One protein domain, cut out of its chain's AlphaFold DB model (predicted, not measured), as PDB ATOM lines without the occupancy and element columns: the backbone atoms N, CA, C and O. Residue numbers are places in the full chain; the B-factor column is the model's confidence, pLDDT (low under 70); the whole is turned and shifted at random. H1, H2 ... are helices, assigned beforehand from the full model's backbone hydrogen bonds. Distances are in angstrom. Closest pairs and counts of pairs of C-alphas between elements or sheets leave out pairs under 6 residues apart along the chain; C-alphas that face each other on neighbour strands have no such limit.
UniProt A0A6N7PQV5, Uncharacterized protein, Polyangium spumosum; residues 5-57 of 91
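AT A GLANCE: This is residues 5 to 57 of the 91 residues of an uncharacterized protein of Polyangium spumosum (UniProt A0A6N7PQV5). Five short helices follow one another round a nearly closed ring, with H1, the longest, along one side and H5 coming back close to H1 near Lys 6. H3, H4 and H5 run alternately opposite ways as two helical hairpins that share H4, while H2 makes a steep corner between H1 and H3. The printed part has 53 residues with five named helices, H1 to H5 in chain order, and no named strand; its class is all helix. It is compact, with a radius of gyration of the C-alphas of 10.4 A, and elongated, spanning 29 by 19 by 18 A.

HOW THE PARTS SIT: H1, residues 5 to 14, and H2, residues 16 to 24, touch only at the corner by their link; their closest C-alphas, of Val 12 and Leu 19, are 4.9 A apart. They run opposite ways at a steep tilt of 68 degrees, only just short of about perpendicular. H2 touches H3, residues 26 to 32, opposite ways at a steep tilt of 60 degrees; the closest C-alphas, of Phe 22 and Ser 29, are 5.4 A apart. H3 and H4, residues 37 to 44, form a helical hairpin at a shallow tilt of 23 degrees, with the C-alphas of Ile 30 and Glu 40 closest at 6.6 A. H4 and H5, residues 48 to 56, form another at 30 degrees, with Val 42 and Ile 51 closest, their C-alphas 5.8 A apart. The helix packing is only just mostly aligned: 2 of 3 touching pairs, the corner pair left out, are at a shallow tilt. H1 is close to but not clearly touching H5, the closest C-alphas, of Lys 6 and Ile 55, being 6.8 A apart. H3 and H5 are apart. In each of the five helices every O i to N i+4 pair is within hydrogen-bond range.

IN THESE COORDINATES: H1 measures 14.2 A from C-alpha 5 at (206.466, 257.221, 168.967) to C-alpha 14. H2 and H5 each measure 12.2 A, H3 10.0 A and H4 10.4 A. H5 ends with C-alpha 56 at (202.582, 267.520, 168.426).

THE WHOLE: The two C-alphas farthest apart, of Asp 17 and Gly 57, are 28.9 A apart. The printed part has no cut, and its four links are tight. Its mean pLDDT is 89.0, and no printed residue is under 70.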
ATOM      1  N   LEU A   5     206.729 256.986 167.551       89.88
ATOM      2  CA  LEU A   5     206.466 257.221 168.967       89.88
ATOM      3  C   LEU A   5     204.969 257.150 169.299       89.88
ATOM      4  O   LEU A   5     204.596 256.592 170.326       89.88
ATOM      5  N   LYS A   6     204.107 257.709 168.443       88.44
ATOM      6  CA  LYS A   6     202.653 257.661 168.638       88.44
ATOM      7  C   LYS A   6     202.147 256.222 168.562       88.44
ATOM      8  O   LYS A   6     201.334 255.838 169.398       88.44
ATOM      9  N   ASP A   7     202.635 255.448 167.598       90.31
ATOM     10  CA  ASP A   7     202.255 254.041 167.436       90.31
ATOM     11  C   ASP A   7     202.723 253.221 168.641       90.31
ATOM     12  O   ASP A   7     201.916 252.541 169.263       90.31
ATOM     13  N   PHE A   8     203.977 253.403 169.069       92.38
ATOM     14  CA  PHE A   8     204.512 252.778 170.279       92.38
ATOM     15  C   PHE A   8     203.668 253.080 171.527       92.38
ATOM     16  O   PHE A   8     203.277 252.168 172.250       92.38
ATOM     17  N   LEU A   9     203.349 254.352 171.778       91.75
ATOM     18  CA  LEU A   9     202.533 254.741 172.931       91.75
ATOM     19  C   LEU A   9     201.098 254.214 172.832       91.75
ATOM     20  O   LEU A   9     200.486 253.913 173.854       91.75
ATOM     21  N   THR A  10     200.568 254.092 171.615       91.50
ATOM     22  CA  THR A  10     199.249 253.503 171.370       91.50
ATOM     23  C   THR A  10     199.265 252.010 171.689       91.50
ATOM     24  O   THR A  10     198.396 251.545 172.422       91.50
ATOM     25  N   ASP A  11     200.271 251.274 171.219       91.94
ATOM     26  CA  ASP A  11     200.418 249.842 171.486       91.94
ATOM     27  C   ASP A  11     200.591 249.565 172.986       91.94
ATOM     28  O   ASP A  11     199.885 248.719 173.540       91.94
ATOM     29  N   VAL A  12     201.428 250.351 173.673       92.81
ATOM     30  CA  VAL A  12     201.589 250.284 175.134       92.81
ATOM     31  C   VAL A  12     200.267 250.567 175.853       92.81
ATOM     32  O   VAL A  12     199.942 249.887 176.821       92.81
ATOM     33  N   ALA A  13     199.479 251.546 175.400       91.31
ATOM     34  CA  ALA A  13     198.206 251.887 176.037       91.31
ATOM     35  C   ALA A  13     197.107 250.836 175.810       91.31
ATOM     36  O   ALA A  13     196.223 250.677 176.654       91.31
ATOM     37  N   LEU A  14     197.133 250.139 174.672       94.19
ATOM     38  CA  LEU A  14     196.093 249.188 174.275       94.19
ATOM     39  C   LEU A  14     196.419 247.733 174.640       94.19
ATOM     40  O   LEU A  14     195.502 246.914 174.721       94.19
ATOM     41  N   ASN A  15     197.690 247.391 174.865       94.44
ATOM     42  CA  ASN A  15     198.128 246.032 175.172       94.44
ATOM     43  C   ASN A  15     198.609 245.912 176.626       94.44
ATOM     44  O   ASN A  15     199.637 246.472 177.004       94.44
ATOM     45  N   HIS A  16     197.886 245.129 177.434       92.31
ATOM     46  CA  HIS A  16     198.185 244.949 178.857       92.31
ATOM     47  C   HIS A  16     199.602 244.420 179.117       92.31
ATOM     48  O   HIS A  16     200.292 244.940 179.990       92.31
ATOM     49  N   ASP A  17     200.058 243.427 178.353       91.75
ATOM     50  CA  ASP A  17     201.377 242.826 178.564       91.75
ATOM     51  C   ASP A  17     202.487 243.829 178.240       91.75
ATOM     52  O   ASP A  17     203.463 243.947 178.982       91.75
ATOM     53  N   GLN A  18     202.313 244.615 177.173       90.06
ATOM     54  CA  GLN A  18     203.261 245.675 176.831       90.06
ATOM     55  C   GLN A  18     203.253 246.808 177.853       90.06
ATOM     56  O   GLN A  18     204.322 247.297 178.209       90.06
ATOM     57  N   LEU A  19     202.083 247.189 178.374       91.56
ATOM     58  CA  LEU A  19     201.986 248.147 179.470       91.56
ATOM     59  C   LEU A  19     202.757 247.658 180.695       91.56
ATOM     60  O   LEU A  19     203.537 248.409 181.273       91.56
ATOM     61  N   MET A  20     202.586 246.391 181.076       92.44
ATOM     62  CA  MET A  20     203.289 245.810 182.218       92.44
ATOM     63  C   MET A  20     204.806 245.786 182.008       92.44
ATOM     64  O   MET A  20     205.553 246.134 182.924       92.44
ATOM     65  N   VAL A  21     205.278 245.442 180.808       91.12
ATOM     66  CA  VAL A  21     206.707 245.521 180.466       91.12
ATOM     67  C   VAL A  21     207.201 246.966 180.526       91.12
ATOM     68  O   VAL A  21     208.221 247.230 181.150       91.12
ATOM     69  N   PHE A  22     206.464 247.918 179.959       90.94
ATOM     70  CA  PHE A  22     206.834 249.331 179.981       90.94
ATOM     71  C   PHE A  22     206.879 249.914 181.403       90.94
ATOM     72  O   PHE A  22     207.759 250.710 181.711       90.94
ATOM     73  N   LEU A  23     205.970 249.507 182.294       87.94
ATOM     74  CA  LEU A  23     205.943 249.973 183.686       87.94
ATOM     75  C   LEU A  23     207.047 249.350 184.552       87.94
ATOM     76  O   LEU A  23     207.512 249.987 185.495       87.94
ATOM     77  N   THR A  24     207.452 248.112 184.262       92.69
ATOM     78  CA  THR A  24     208.472 247.384 185.039       92.69
ATOM     79  C   THR A  24     209.893 247.621 184.526       92.69
ATOM     80  O   THR A  24     210.819 247.734 185.327       92.69
ATOM     81  N   ASP A  25     210.067 247.731 183.209       90.38
ATOM     82  CA  ASP A  25     211.330 248.020 182.531       90.38
ATOM     83  C   ASP A  25     211.100 248.896 181.278       90.38
ATOM     84  O   ASP A  25     211.145 248.424 180.129       90.38
ATOM     85  N   PRO A  26     210.881 250.211 181.473       86.94
ATOM     86  CA  PRO A  26     210.646 251.135 180.369       86.94
ATOM     87  C   PRO A  26     211.842 251.213 179.417       86.94
ATOM     88  O   PRO A  26     211.662 251.393 178.217       86.94
ATOM     89  N   GLN A  27     213.073 251.033 179.909       86.31
ATOM     90  CA  GLN A  27     214.280 251.147 179.085       86.31
ATOM     91  C   GLN A  27     214.397 250.015 178.068       86.31
ATOM     92  O   GLN A  27     214.770 250.260 176.917       86.31
ATOM     93  N   SER A  28     214.095 248.781 178.473       86.50
ATOM     94  CA  SER A  28     214.071 247.647 177.548       86.50
ATOM     95  C   SER A  28     212.901 247.751 176.572       86.50
ATOM     96  O   SER A  28     213.082 247.516 175.376       86.50
ATOM     97  N   SER A  29     211.730 248.186 177.052       87.44
ATOM     98  CA  SER A  29     210.553 248.411 176.207       87.44
ATOM     99  C   SER A  29     210.833 249.429 175.097       87.44
ATOM    100  O   SER A  29     210.557 249.153 173.931       87.44
ATOM    101  N   ILE A  30     211.437 250.570 175.438       89.06
ATOM    102  CA  ILE A  30     211.775 251.648 174.497       89.06
ATOM    103  C   ILE A  30     212.782 251.171 173.443       89.06
ATOM    104  O   ILE A  30     212.554 251.354 172.249       89.06
ATOM    105  N   ARG A  31     213.862 250.493 173.858       84.94
ATOM    106  CA  ARG A  31     214.898 250.003 172.929       84.94
ATOM    107  C   ARG A  31     214.370 248.988 171.917       84.94
ATOM    108  O   ARG A  31     214.854 248.933 170.789       84.94
ATOM    109  N   SER A  32     213.382 248.181 172.302       84.19
ATOM    110  CA  SER A  32     212.776 247.190 171.406       84.19
ATOM    111  C   SER A  32     211.940 247.819 170.280       84.19
ATOM    112  O   SER A  32     211.787 247.214 169.219       84.19
ATOM    113  N   ALA A  33     211.459 249.052 170.478       85.12
ATOM    114  CA  ALA A  33     210.537 249.741 169.576       85.12
ATOM    115  C   ALA A  33     211.215 250.430 168.375       85.12
ATOM    116  O   ALA A  33     210.524 250.991 167.525       85.12
ATOM    117  N   GLN A  34     212.552 250.370 168.266       86.00
ATOM    118  CA  GLN A  34     213.322 250.983 167.168       86.00
ATOM    119  C   GLN A  34     212.930 252.452 166.925       86.00
ATOM    120  O   GLN A  34     212.678 252.872 165.785       86.00
ATOM    121  N   LEU A  35     212.808 253.202 168.017       89.88
ATOM    122  CA  LEU A  35     212.506 254.623 167.990       89.88
ATOM    123  C   LEU A  35     213.736 255.419 167.539       89.88
ATOM    124  O   LEU A  35     214.865 254.927 167.545       89.88
ATOM    125  N   SER A  36     213.520 256.663 167.112       91.00
ATOM    126  CA  SER A  36     214.647 257.561 166.876       91.00
ATOM    127  C   SER A  36     215.314 257.923 168.207       91.00
ATOM    128  O   SER A  36     214.662 257.955 169.249       91.00
ATOM    129  N   SER A  37     216.600 258.277 168.181       90.06
ATOM    130  CA  SER A  37     217.311 258.722 169.389       90.06
ATOM    131  C   SER A  37     216.658 259.943 170.050       90.06
ATOM    132  O   SER A  37     216.806 260.155 171.251       90.06
ATOM    133  N   GLU A  38     215.932 260.755 169.277       89.56
ATOM    134  CA  GLU A  38     215.171 261.887 169.800       89.56
ATOM    135  C   GLU A  38     213.917 261.435 170.559       89.56
ATOM    136  O   GLU A  38     213.714 261.874 171.691       89.56
ATOM    137  N   ASP A  39     213.133 260.519 169.988       91.44
ATOM    138  CA  ASP A  39     211.946 259.943 170.635       91.44
ATOM    139  C   ASP A  39     212.316 259.200 171.927       91.44
ATOM    140  O   ASP A  39     211.663 259.375 172.957       91.44
ATOM    141  N   GLU A  40     213.397 258.411 171.900       91.12
ATOM    142  CA  GLU A  40     213.912 257.721 173.087       91.12
ATOM    143  C   GLU A  40     214.268 258.720 174.189       91.12
ATOM    144  O   GLU A  40     213.855 258.555 175.337       91.12
ATOM    145  N   ARG A  41     214.988 259.794 173.840       89.56
ATOM    146  CA  ARG A  41     215.375 260.840 174.791       89.56
ATOM    147  C   ARG A  41     214.156 261.530 175.400       89.56
ATOM    148  O   ARG A  41     214.161 261.820 176.594       89.56
ATOM    149  N   VAL A  42     213.123 261.798 174.604       90.00
ATOM    150  CA  VAL A  42     211.881 262.415 175.089       90.00
ATOM    151  C   VAL A  42     211.152 261.484 176.056       90.00
ATOM    152  O   VAL A  42     210.769 261.924 177.140       90.00
ATOM    153  N   LEU A  43     211.031 260.194 175.736       90.00
ATOM    154  CA  LEU A  43     210.436 259.203 176.640       90.00
ATOM    155  C   LEU A  43     211.226 259.043 177.945       90.00
ATOM    156  O   LEU A  43     210.634 258.921 179.014       90.00
ATOM    157  N   GLN A  44     212.559 259.106 177.878       87.81
ATOM    158  CA  GLN A  44     213.437 259.029 179.050       87.81
ATOM    159  C   GLN A  44     213.247 260.182 180.040       87.81
ATOM    160  O   GLN A  44     213.601 260.031 181.208       87.81
ATOM    161  N   THR A  45     212.674 261.316 179.618       85.50
ATOM    162  CA  THR A  45     212.344 262.406 180.549       85.50
ATOM    163  C   THR A  45     211.262 262.010 181.553       85.50
ATOM    164  O   THR A  45     211.170 262.626 182.613       85.50
ATOM    165  N   GLY A  46     210.410 261.032 181.209       83.00
ATOM    166  CA  GLY A  46     209.217 260.677 181.980       83.00
ATOM    167  C   GLY A  46     208.201 261.818 182.116       83.00
ATOM    168  O   GLY A  46     207.243 261.690 182.872       83.00
ATOM    169  N   ASN A  47     208.403 262.938 181.413       85.81
ATOM    170  CA  ASN A  47     207.573 264.120 181.540       85.81
ATOM    171  C   ASN A  47     206.455 264.089 180.481       85.81
ATOM    172  O   ASN A  47     206.751 264.190 179.285       85.81
ATOM    173  N   PRO A  48     205.178 263.985 180.889       84.81
ATOM    174  CA  PRO A  48     204.060 263.897 179.953       84.81
ATOM    175  C   PRO A  48     203.929 265.136 179.056       84.81
ATOM    176  O   PRO A  48     203.554 264.992 177.894       84.81
ATOM    177  N   ASP A  49     204.295 266.326 179.540       82.75
ATOM    178  CA  ASP A  49     204.231 267.571 178.769       82.75
ATOM    179  C   ASP A  49     205.282 267.587 177.650       82.75
ATOM    180  O   ASP A  49     204.983 267.957 176.513       82.75
ATOM    181  N   ALA A  50     206.497 267.111 177.944       85.44
ATOM    182  CA  ALA A  50     207.569 266.980 176.957       85.44
ATOM    183  C   ALA A  50     207.214 265.949 175.875       85.44
ATOM    184  O   ALA A  50     207.393 266.205 174.683       85.44
ATOM    185  N   ILE A  51     206.662 264.803 176.288       88.69
ATOM    186  CA  ILE A  51     206.206 263.742 175.381       88.69
ATOM    187  C   ILE A  51     205.085 264.261 174.477       88.69
ATOM    188  O   ILE A  51     205.135 264.085 173.259       88.69
ATOM    189  N   PHE A  52     204.094 264.945 175.051       86.19
ATOM    190  CA  PHE A  52     202.983 265.502 174.292       86.19
ATOM    191  C   PHE A  52     203.445 266.567 173.293       86.19
ATOM    192  O   PHE A  52     203.083 266.498 172.118       86.19
ATOM    193  N   ALA A  53     204.273 267.522 173.727       86.88
ATOM    194  CA  ALA A  53     204.816 268.558 172.857       86.88
ATOM    195  C   ALA A  53     205.565 267.956 171.665       86.88
ATOM    196  O   ALA A  53     205.319 268.346 170.526       86.88
ATOM    197  N   HIS A  54     206.401 266.947 171.914       89.75
ATOM    198  CA  HIS A  54     207.162 266.262 170.874       89.75
ATOM    199  C   HIS A  54     206.263 265.561 169.848       89.75
ATOM    200  O   HIS A  54     206.414 265.775 168.647       89.75
ATOM    201  N   ILE A  55     205.242 264.820 170.299       87.88
ATOM    202  CA  ILE A  55     204.251 264.183 169.406       87.88
ATOM    203  C   ILE A  55     203.509 265.225 168.555       87.88
ATOM    204  O   ILE A  55     203.154 264.964 167.404       87.88
ATOM    205  N   LYS A  56     203.254 266.412 169.114       85.19
ATOM    206  CA  LYS A  56     202.582 267.520 168.426       85.19
ATOM    207  C   LYS A  56     203.523 268.369 167.563       85.19
ATOM    208  O   LYS A  56     203.024 269.234 166.843       85.19
ATOM    209  N   GLY A  57     204.836 268.130 167.607       85.69
ATOM    210  CA  GLY A  57     205.846 268.956 166.939       85.69
ATOM    211  C   GLY A  57     205.941 270.372 167.516       85.69
ATOM    212  O   GLY A  57     206.245 271.321 166.796       85.69
TER     213      GLY A  57